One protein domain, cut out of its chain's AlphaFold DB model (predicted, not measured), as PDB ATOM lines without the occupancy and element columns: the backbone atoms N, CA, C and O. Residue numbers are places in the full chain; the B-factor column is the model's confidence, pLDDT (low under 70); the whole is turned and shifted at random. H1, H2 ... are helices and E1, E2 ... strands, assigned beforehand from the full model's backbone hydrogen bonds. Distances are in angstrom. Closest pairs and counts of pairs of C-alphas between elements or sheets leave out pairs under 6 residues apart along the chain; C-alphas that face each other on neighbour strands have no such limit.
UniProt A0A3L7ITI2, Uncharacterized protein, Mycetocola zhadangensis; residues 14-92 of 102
ATOM      1  N   ASP A  14     179.653 165.376 132.794       40.91
ATOM      2  CA  ASP A  14     180.102 166.111 131.602       40.91
ATOM      3  C   ASP A  14     179.173 167.287 131.247       40.91
ATOM      4  O   ASP A  14     179.624 168.291 130.699       40.91
ATOM      5  N   GLN A  15     177.893 167.222 131.631       39.00
ATOM      6  CA  GLN A  15     176.944 168.323 131.432       39.00
ATOM      7  C   GLN A  15     176.999 169.376 132.547       39.00
ATOM      8  O   GLN A  15     176.797 170.554 132.260       39.00
ATOM      9  N   LEU A  16     177.350 168.999 133.783       42.19
ATOM     10  CA  LEU A  16     177.524 169.944 134.900       42.19
ATOM     11  C   LEU A  16     178.767 170.829 134.750       42.19
ATOM     12  O   LEU A  16     178.780 171.955 135.232       42.19
ATOM     13  N   THR A  17     179.813 170.334 134.087       42.47
ATOM     14  CA  THR A  17     181.072 171.087 133.952       42.47
ATOM     15  C   THR A  17     181.039 172.079 132.783       42.47
ATOM     16  O   THR A  17     181.739 173.086 132.810       42.47
ATOM     17  N   GLN A  18     180.214 171.821 131.758       40.03
ATOM     18  CA  GLN A  18     180.060 172.707 130.595       40.03
ATOM     19  C   GLN A  18     178.862 173.648 130.675       40.03
ATOM     20  O   GLN A  18     178.869 174.697 130.030       40.03
ATOM     21  N   GLN A  19     177.843 173.318 131.460       38.16
ATOM     22  CA  GLN A  19     176.811 174.281 131.775       38.16
ATOM     23  C   GLN A  19     177.186 174.938 133.099       38.16
ATOM     24  O   GLN A  19     177.076 174.331 134.157       38.16
ATOM     25  N   HIS A  20     177.557 176.217 133.045       36.72
ATOM     26  CA  HIS A  20     177.315 177.151 134.145       36.72
ATOM     27  C   HIS A  20     175.794 177.217 134.426       36.72
ATOM     28  O   HIS A  20     175.173 178.274 134.307       36.72
ATOM     29  N   ILE A  21     175.150 176.094 134.769       41.88
ATOM     30  CA  ILE A  21     173.906 176.125 135.517       41.88
ATOM     31  C   ILE A  21     174.368 176.517 136.906       41.88
ATOM     32  O   ILE A  21     174.646 175.670 137.749       41.88
ATOM     33  N   THR A  22     174.490 177.824 137.139       40.88
ATOM     34  CA  THR A  22     174.162 178.350 138.458       40.88
ATOM     35  C   THR A  22     172.880 177.617 138.838       40.88
ATOM     36  O   THR A  22     171.898 177.793 138.104       40.88
ATOM     37  N   PRO A  23     172.888 176.725 139.851       48.19
ATOM     38  CA  PRO A  23     171.663 176.071 140.277       48.19
ATOM     39  C   PRO A  23     170.625 177.187 140.395       48.19
ATOM     40  O   PRO A  23     170.982 178.231 140.960       48.19
ATOM     41  N   PRO A  24     169.430 177.070 139.775       53.91
ATOM     42  CA  PRO A  24     168.401 178.087 139.950       53.91
ATOM     43  C   PRO A  24     168.348 178.389 141.442       53.91
ATOM     44  O   PRO A  24     168.382 177.442 142.228       53.91
ATOM     45  N   ALA A  25     168.454 179.673 141.805       60.19
ATOM     46  CA  ALA A  25     168.636 180.081 143.192       60.19
ATOM     47  C   ALA A  25     167.626 179.313 144.046       60.19
ATOM     48  O   ALA A  25     166.423 179.503 143.879       60.19
ATOM     49  N   LEU A  26     168.133 178.370 144.846       65.12
ATOM     50  CA  LEU A  26     167.282 177.443 145.573       65.12
ATOM     51  C   LEU A  26     166.397 178.277 146.481       65.12
ATOM     52  O   LEU A  26     166.878 179.180 147.174       65.12
ATOM     53  N   THR A  27     165.106 177.993 146.466       74.12
ATOM     54  CA  THR A  27     164.219 178.553 147.478       74.12
ATOM     55  C   THR A  27     164.555 177.939 148.840       74.12
ATOM     56  O   THR A  27     165.137 176.857 148.914       74.12
ATOM     57  N   ASP A  28     164.140 178.571 149.942       76.31
ATOM     58  CA  ASP A  28     164.287 177.983 151.289       76.31
ATOM     59  C   ASP A  28     163.575 176.619 151.429       76.31
ATOM     60  O   ASP A  28     163.836 175.851 152.359       76.31
ATOM     61  N   ALA A  29     162.665 176.308 150.503       82.62
ATOM     62  CA  ALA A  29     161.962 175.037 150.418       82.62
ATOM     63  C   ALA A  29     162.723 173.970 149.616       82.62
ATOM     64  O   ALA A  29     162.255 172.838 149.546       82.62
ATOM     65  N   GLU A  30     163.873 174.279 149.023       85.62
ATOM     66  CA  GLU A  30     164.635 173.370 148.170       85.62
ATOM     67  C   GLU A  30     166.020 173.078 148.750       85.62
ATOM     68  O   GLU A  30     166.590 173.836 149.536       85.62
ATOM     69  N   TYR A  31     166.573 171.935 148.367       82.38
ATOM     70  CA  TYR A  31     167.947 171.570 148.678       82.38
ATOM     71  C   TYR A  31     168.553 170.761 147.539       82.38
ATOM     72  O   TYR A  31     167.858 170.065 146.796       82.38
ATOM     73  N   VAL A  32     169.876 170.809 147.443       88.25
ATOM     74  CA  VAL A  32     170.652 169.904 146.597       88.25
ATOM     75  C   VAL A  32     171.064 168.708 147.441       88.25
ATOM     76  O   VAL A  32     171.734 168.854 148.464       88.25
ATOM     77  N   ALA A  33     170.653 167.520 147.016       87.00
ATOM     78  CA  ALA A  33     171.082 166.264 147.599       87.00
ATOM     79  C   ALA A  33     172.247 165.673 146.815       87.00
ATOM     80  O   ALA A  33     172.115 165.417 145.620       87.00
ATOM     81  N   THR A  34     173.346 165.390 147.505       88.62
ATOM     82  CA  THR A  34     174.447 164.571 146.997       88.62
ATOM     83  C   THR A  34     174.145 163.108 147.287       88.62
ATOM     84  O   THR A  34     173.904 162.734 148.436       88.62
ATOM     85  N   LEU A  35     174.170 162.268 146.258       86.12
ATOM     86  CA  LEU A  35     173.921 160.834 146.364       86.12
ATOM     87  C   LEU A  35     175.245 160.082 146.256       86.12
ATOM     88  O   LEU A  35     175.904 160.120 145.217       86.12
ATOM     89  N   SER A  36     175.633 159.349 147.300       82.94
ATOM     90  CA  SER A  36     176.789 158.457 147.185       82.94
ATOM     91  C   SER A  36     176.507 157.390 146.121       82.94
ATOM     92  O   SER A  36     175.525 156.650 146.238       82.94
ATOM     93  N   THR A  37     177.358 157.266 145.107       74.56
ATOM     94  CA  THR A  37     177.241 156.226 144.080       74.56
ATOM     95  C   THR A  37     178.506 155.383 144.008       74.56
ATOM     96  O   THR A  37     179.616 155.899 144.096       74.56
ATOM     97  N   THR A  38     178.330 154.078 143.813       66.31
ATOM     98  CA  THR A  38     179.404 153.122 143.505       66.31
ATOM     99  C   THR A  38     179.312 152.594 142.072       66.31
ATOM    100  O   THR A  38     180.084 151.718 141.693       66.31
ATOM    101  N   SER A  39     178.359 153.081 141.267       59.84
ATOM    102  CA  SER A  39     178.054 152.534 139.941       59.84
ATOM    103  C   SER A  39     178.105 153.608 138.849       59.84
ATOM    104  O   SER A  39     177.490 154.671 139.010       59.84
ATOM    105  N   PRO A  40     178.759 153.327 137.705       60.88
ATOM    106  CA  PRO A  40     178.685 154.181 136.524       60.88
ATOM    107  C   PRO A  40     177.227 154.402 136.092       60.88
ATOM    108  O   PRO A  40     176.454 153.449 136.000       60.88
ATOM    109  N   GLY A  41     176.842 155.657 135.848       62.62
ATOM    110  CA  GLY A  41     175.500 156.026 135.373       62.62
ATOM    111  C   GLY A  41     174.440 156.258 136.456       62.62
ATOM    112  O   GLY A  41     173.297 156.562 136.125       62.62
ATOM    113  N   ALA A  42     174.785 156.148 137.743       67.62
ATOM    114  CA  ALA A  42     173.891 156.589 138.810       67.62
ATOM    115  C   ALA A  42     173.810 158.126 138.880       67.62
ATOM    116  O   ALA A  42     174.841 158.787 138.709       67.62
ATOM    117  N   PRO A  43     172.646 158.702 139.230       73.69
ATOM    118  CA  PRO A  43     172.584 160.115 139.573       73.69
ATOM    119  C   PRO A  43     173.483 160.377 140.785       73.69
ATOM    120  O   PRO A  43     173.407 159.672 141.790       73.69
ATOM    121  N   SER A  44     174.351 161.379 140.667       80.31
ATOM    122  CA  SER A  44     175.212 161.834 141.770       80.31
ATOM    123  C   SER A  44     174.571 162.971 142.564       80.31
ATOM    124  O   SER A  44     174.964 163.217 143.700       80.31
ATOM    125  N   TYR A  45     173.571 163.641 141.982       83.19
ATOM    126  CA  TYR A  45     172.854 164.747 142.603       83.19
ATOM    127  C   TYR A  45     171.376 164.735 142.224       83.19
ATOM    128  O   TYR A  45     171.027 164.338 141.111       83.19
ATOM    129  N   VAL A  46     170.523 165.211 143.130       84.69
ATOM    130  CA  VAL A  46     169.111 165.526 142.862       84.69
ATOM    131  C   VAL A  46     168.726 166.825 143.567       84.69
ATOM    132  O   VAL A  46     169.326 167.183 144.578       84.69
ATOM    133  N   ILE A  47     167.719 167.529 143.052       86.75
ATOM    134  CA  ILE A  47     167.092 168.648 143.767       86.75
ATOM    135  C   ILE A  47     165.861 168.093 144.473       86.75
ATOM    136  O   ILE A  47     164.991 167.495 143.839       86.75
ATOM    137  N   GLY A  48     165.821 168.247 145.792       85.50
ATOM    138  CA  GLY A  48     164.699 167.837 146.624       85.50
ATOM    139  C   GLY A  48     163.964 169.044 147.192       85.50
ATOM    140  O   GLY A  48     164.529 170.128 147.326       85.50
ATOM    141  N   GLN A  49     162.705 168.833 147.566       88.38
ATOM    142  CA  GLN A  49     161.918 169.802 148.323       88.38
ATOM    143  C   GLN A  49     161.830 169.390 149.790       88.38
ATOM    144  O   GLN A  49     161.794 168.201 150.116       88.38
ATOM    145  N   ARG A  50     161.823 170.380 150.681       87.19
ATOM    146  CA  ARG A  50     161.647 170.195 152.117       87.19
ATOM    147  C   ARG A  50     160.166 170.062 152.442       87.19
ATOM    148  O   ARG A  50     159.375 170.948 152.130       87.19
ATOM    149  N   VAL A  51     159.814 169.018 153.181       86.25
ATOM    150  CA  VAL A  51     158.481 168.856 153.766       86.25
ATOM    151  C   VAL A  51     158.555 169.315 155.217       86.25
ATOM    152  O   VAL A  51     159.357 168.811 156.002       86.25
ATOM    153  N   SER A  52     157.772 170.337 155.569       87.00
ATOM    154  CA  SER A  52     157.806 170.951 156.908       87.00
ATOM    155  C   SER A  52     159.219 171.377 157.351       87.00
ATOM    156  O   SER A  52     159.597 171.214 158.511       87.00
ATOM    157  N   GLY A  53     160.019 171.899 156.415       86.19
ATOM    158  CA  GLY A  53     161.384 172.371 156.671       86.19
ATOM    159  C   GLY A  53     162.447 171.271 156.762       86.19
ATOM    160  O   GLY A  53     163.609 171.584 157.024       86.19
ATOM    161  N   LYS A  54     162.102 170.001 156.520       89.50
ATOM    162  CA  LYS A  54     163.035 168.866 156.578       89.50
ATOM    163  C   LYS A  54     163.217 168.206 155.207       89.50
ATOM    164  O   LYS A  54     162.250 168.152 154.449       89.50
ATOM    165  N   PRO A  55     164.419 167.703 154.877       91.44
ATOM    166  CA  PRO A  55     164.607 166.863 153.703       91.44
ATOM    167  C   PRO A  55     163.930 165.500 153.911       91.44
ATOM    168  O   PRO A  55     163.482 165.176 155.012       91.44
ATOM    169  N   TYR A  56     163.867 164.692 152.855       89.88
ATOM    170  CA  TYR A  56     163.363 163.328 152.960       89.88
ATOM    171  C   TYR A  56     164.333 162.448 153.762       89.88
ATOM    172  O   TYR A  56     165.548 162.591 153.682       89.88
ATOM    173  N   ASP A  57     163.813 161.481 154.514       92.12
ATOM    174  CA  ASP A  57     164.681 160.527 155.218       92.12
ATOM    175  C   ASP A  57     165.330 159.523 154.251       92.12
ATOM    176  O   ASP A  57     166.394 158.962 154.534       92.12
ATOM    177  N   GLN A  58     164.673 159.268 153.115       92.25
ATOM    178  CA  GLN A  58     165.090 158.297 152.112       92.25
ATOM    179  C   GLN A  58     164.752 158.758 150.697       92.25
ATOM    180  O   GLN A  58     163.729 159.396 150.460       92.25
ATOM    181  N   ILE A  59     165.597 158.355 149.753       89.25
ATOM    182  CA  ILE A  59     165.371 158.497 148.314       89.25
ATOM    183  C   ILE A  59     165.368 157.094 147.717       89.25
ATOM    184  O   ILE A  59     166.296 156.319 147.951       89.25
ATOM    185  N   ILE A  60     164.330 156.770 146.947       90.19
ATOM    186  CA  ILE A  60     164.170 155.472 146.289       90.19
ATOM    187  C   ILE A  60     164.098 155.709 144.784       90.19
ATOM    188  O   ILE A  60     163.212 156.411 144.303       90.19
ATOM    189  N   LEU A  61     165.022 155.105 144.043       86.19
ATOM    190  CA  LEU A  61     165.012 155.084 142.588       86.19
ATOM    191  C   LEU A  61     164.714 153.667 142.110       86.19
ATOM    192  O   LEU A  61     165.526 152.765 142.313       86.19
ATOM    193  N   SER A  62     163.585 153.500 141.430       85.69
ATOM    194  CA  SER A  62     163.246 152.274 140.705       85.69
ATOM    195  C   SER A  62     163.559 152.460 139.223       85.69
ATOM    196  O   SER A  62     163.123 153.439 138.619       85.69
ATOM    197  N   TYR A  63     164.320 151.544 138.628       80.31
ATOM    198  CA  TYR A  63     164.763 151.638 137.236       80.31
ATOM    199  C   TYR A  63     164.848 150.265 136.563       80.31
ATOM    200  O   TYR A  63     164.894 149.229 137.220       80.31
ATOM    201  N   GLY A  64     164.884 150.246 135.231       79.50
ATOM    202  CA  GLY A  64     164.892 149.007 134.452       79.50
ATOM    203  C   GLY A  64     163.487 148.520 134.072       79.50
ATOM    204  O   GLY A  64     162.557 149.322 133.994       79.50
ATOM    205  N   PRO A  65     163.327 147.222 133.757       80.88
ATOM    206  CA  PRO A  65     162.085 146.696 133.202       80.88
ATOM    207  C   PRO A  65     160.946 146.715 134.227       80.88
ATOM    208  O   PRO A  65     161.116 146.291 135.368       80.88
ATOM    209  N   THR A  66     159.749 147.115 133.792       80.62
ATOM    210  CA  THR A  66     158.559 147.300 134.645       80.62
ATOM    211  C   THR A  66     158.183 146.066 135.472       80.62
ATOM    212  O   THR A  66     157.659 146.199 136.570       80.62
ATOM    213  N   GLN A  67     158.451 144.858 134.964       78.38
ATOM    214  CA  GLN A  67     158.079 143.607 135.637       78.38
ATOM    215  C   GLN A  67     159.009 143.236 136.801       78.38
ATOM    216  O   GLN A  67     158.601 142.514 137.707       78.38
ATOM    217  N   LYS A  68     160.262 143.700 136.774       79.06
ATOM    218  CA  LYS A  68     161.252 143.447 137.825       79.06
ATOM    219  C   LYS A  68     162.254 144.604 137.849       79.06
ATOM    220  O   LYS A  68     163.379 144.436 137.372       79.06
ATOM    221  N   PRO A  69     161.834 145.783 138.336       81.62
ATOM    222  CA  PRO A  69     162.717 146.931 138.383       81.62
ATOM    223  C   PRO A  69     163.845 146.666 139.379       81.62
ATOM    224  O   PRO A  69     163.647 146.066 140.440       81.62
ATOM    225  N   TRP A  70     165.035 147.136 139.035       82.56
ATOM    226  CA  TRP A  70     166.077 147.349 140.021       82.56
ATOM    227  C   TRP A  70     165.712 148.549 140.879       82.56
ATOM    228  O   TRP A  70     164.987 149.450 140.458       82.56
ATOM    229  N   GLN A  71     166.228 148.548 142.094       86.00
ATOM    230  CA  GLN A  71     165.942 149.552 143.087       86.00
ATOM    231  C   GLN A  71     167.239 149.968 143.748       86.00
ATOM    232  O   GLN A  71     168.026 149.128 144.188       86.00
ATOM    233  N   ARG A  72     167.421 151.278 143.862       87.75
ATOM    234  CA  ARG A  72     168.470 151.885 144.665       87.75
ATOM    235  C   ARG A  72     167.840 152.751 145.737       87.75
ATOM    236  O   ARG A  72     166.928 153.525 145.454       87.75
ATOM    237  N   VAL A  73     168.307 152.589 146.967       89.69
ATOM    238  CA  VAL A  73     167.818 153.333 148.124       89.69
ATOM    239  C   VAL A  73     168.984 154.046 148.766       89.69
ATOM    240  O   VAL A  73     169.982 153.418 149.132       89.69
ATOM    241  N   TRP A  74     168.819 155.347 148.954       92.12
ATOM    242  CA  TRP A  74     169.698 156.143 149.784       92.12
ATOM    243  C   TRP A  74     168.970 156.615 151.031       92.12
ATOM    244  O   TRP A  74     167.766 156.869 151.005       92.12
ATOM    245  N   ARG A  75     169.717 156.755 152.120       93.88
ATOM    246  CA  ARG A  75     169.248 157.305 153.385       93.88
ATOM    247  C   ARG A  75     169.971 158.606 153.681       93.88
ATOM    248  O   ARG A  75     171.167 158.721 153.410       93.88
ATOM    249  N   LEU A  76     169.242 159.557 154.248       94.44
ATOM    250  CA  LEU A  76     169.797 160.809 154.734       94.44
ATOM    251  C   LEU A  76     170.958 160.528 155.697       94.44
ATOM    252  O   LEU A  76     170.803 159.786 156.669       94.44
ATOM    253  N   SER A  77     172.115 161.113 155.409       94.38
ATOM    254  CA  SER A  77     173.334 160.995 156.209       94.38
ATOM    255  C   SER A  77     173.681 162.314 156.897       94.38
ATOM    256  O   SER A  77     174.036 162.306 158.075       94.38
ATOM    257  N   ALA A  78     173.520 163.448 156.207       92.12
ATOM    258  CA  ALA A  78     173.714 164.772 156.795       92.12
ATOM    259  C   ALA A  78     172.780 165.816 156.168       92.12
ATOM    260  O   ALA A  78     172.618 165.848 154.955       92.12
ATOM    261  N   ASP A  79     172.222 166.711 156.986       91.38
ATOM    262  CA  ASP A  79     171.516 167.921 156.542       91.38
ATOM    263  C   ASP A  79     172.357 169.149 156.919       91.38
ATOM    264  O   ASP A  79     172.660 169.364 158.094       91.38
ATOM    265  N   ARG A  80     172.761 169.940 155.920       87.94
ATOM    266  CA  ARG A  80     173.541 171.179 156.078       87.94
ATOM    267  C   ARG A  80     172.808 172.382 155.471       87.94
ATOM    268  O   ARG A  80     173.443 173.319 154.985       87.94
ATOM    269  N   GLY A  81     171.475 172.358 155.466       86.50
ATOM    270  CA  GLY A  81     170.639 173.417 154.901       86.50
ATOM    271  C   GLY A  81     170.465 173.255 153.393       86.50
ATOM    272  O   GLY A  81     169.813 172.319 152.936       86.50
ATOM    273  N   ALA A  82     171.042 174.151 152.594       83.31
ATOM    274  CA  ALA A  82     170.916 174.084 151.131       83.31
ATOM    275  C   ALA A  82     171.549 172.816 150.517       83.31
ATOM    276  O   ALA A  82     171.227 172.454 149.387       83.31
ATOM    277  N   HIS A  83     172.429 172.140 151.264       85.31
ATOM    278  CA  HIS A  83     173.091 170.902 150.859       85.31
ATOM    279  C   HIS A  83     172.750 169.767 151.817       85.31
ATOM    280  O   HIS A  83     172.803 169.933 153.038       85.31
ATOM    281  N   VAL A  84     172.440 168.607 151.253       89.75
ATOM    282  CA  VAL A  84     172.059 167.409 151.997       89.75
ATOM    283  C   VAL A  84     172.826 166.213 151.434       89.75
ATOM    284  O   VAL A  84     172.904 166.032 150.225       89.75
ATOM    285  N   ASP A  85     173.398 165.385 152.299       90.12
ATOM    286  CA  ASP A  85     174.163 164.203 151.906       90.12
ATOM    287  C   ASP A  85     173.320 162.947 152.140       90.12
ATOM    288  O   ASP A  85     172.777 162.746 153.231       90.12
ATOM    289  N   TYR A  86     173.253 162.069 151.142       91.69
ATOM    290  CA  TYR A  86     172.582 160.777 151.228       91.69
ATOM    291  C   TYR A  86     173.550 159.634 150.927       91.69
ATOM    292  O   TYR A  86     174.326 159.671 149.969       91.69
ATOM    293  N   GLN A  87     173.465 158.578 151.733       91.44
ATOM    294  CA  GLN A  87     174.284 157.377 151.609       91.44
ATOM    295  C   GLN A  87     173.468 156.204 151.082       91.44
ATOM    296  O   GLN A  87     172.337 155.983 151.509       91.44
ATOM    297  N   ILE A  88     174.046 155.440 150.161       88.94
ATOM    298  CA  ILE A  88     173.421 154.245 149.604       88.94
ATOM    299  C   ILE A  88     173.319 153.178 150.697       88.94
ATOM    300  O   ILE A  88     174.300 152.846 151.357       88.94
ATOM    301  N   VAL A  89     172.112 152.660 150.908       90.69
ATOM    302  CA  VAL A  89     171.833 151.610 151.904       90.69
ATOM    303  C   VAL A  89     171.301 150.335 151.261       90.69
ATOM    304  O   VAL A  89     171.317 149.277 151.883       90.69
ATOM    305  N   HIS A  90     170.833 150.420 150.014       86.75
ATOM    306  CA  HIS A  90     170.346 149.274 149.262       86.75
ATOM    307  C   HIS A  90     170.535 149.483 147.759       86.75
ATOM    308  O   HIS A  90     170.254 150.564 147.242       86.75
ATOM    309  N   ASP A  91     170.969 148.439 147.060       85.94
ATOM    310  CA  ASP A  91     171.057 148.397 145.602       85.94
ATOM    311  C   ASP A  91     170.775 146.965 145.138       85.94
ATOM    312  O   ASP A  91     171.516 146.044 145.484       85.94
ATOM    313  N   THR A  92     169.682 146.764 144.400       81.19
ATOM    314  CA  THR A  92     169.316 145.446 143.857       81.19
ATOM    315  C   THR A  92     169.900 145.183 142.476       81.19
ATOM    316  O   THR A  92     169.652 144.116 141.905       81.19
TER     317      THR A  92
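Overview. This is residues 14 to 92 of the 102 residues of an uncharacterized protein of Mycetocola zhadangensis (UniProt A0A3L7ITI2). A strongly twisted five-stranded sheet, curled like part of a barrel, forms the body; residues 14 to 22, including H1, stick out. The 79 residues printed include H1, then E1 to E5, mostly strand; the mixed sheet runs E2, E1, E5, E4, E3. The whole is only just compact, close to loose, with radius of gyration of the C-alphas 13.7 A, spanning 38 by 34 by 21 A.

Along the chain. H1, residues 14 to 18, begins at C-alpha (180.102, 166.111, 131.602). E1 is residues 30 to 35, E2 45 to 49, E3 58 to 63, E4 70 to 79, 26.9 A long, and E5 83 to 91, ending at C-alpha (171.057, 148.397, 145.602).

Arrangement. In H1, 0 of 1 O i to N i+4 and 0 of 2 O i to N i+3 pairs are within hydrogen-bond range. E1 and E2 form a hairpin, N 33 to O 46 2.8 A. E1 and E5 are parallel, N 34 to O 84 2.8 A. E3, E4, E5 form a meander, each the antiparallel neighbour of the one before: N 61 to O 72 2.8 A, N 85 to O 78 2.8 A.

Size, cuts and confidence. The printed part has no cut. The H1 to E1 link is long. Residues 14 to 26 and 38 to 42 have pLDDT under 70.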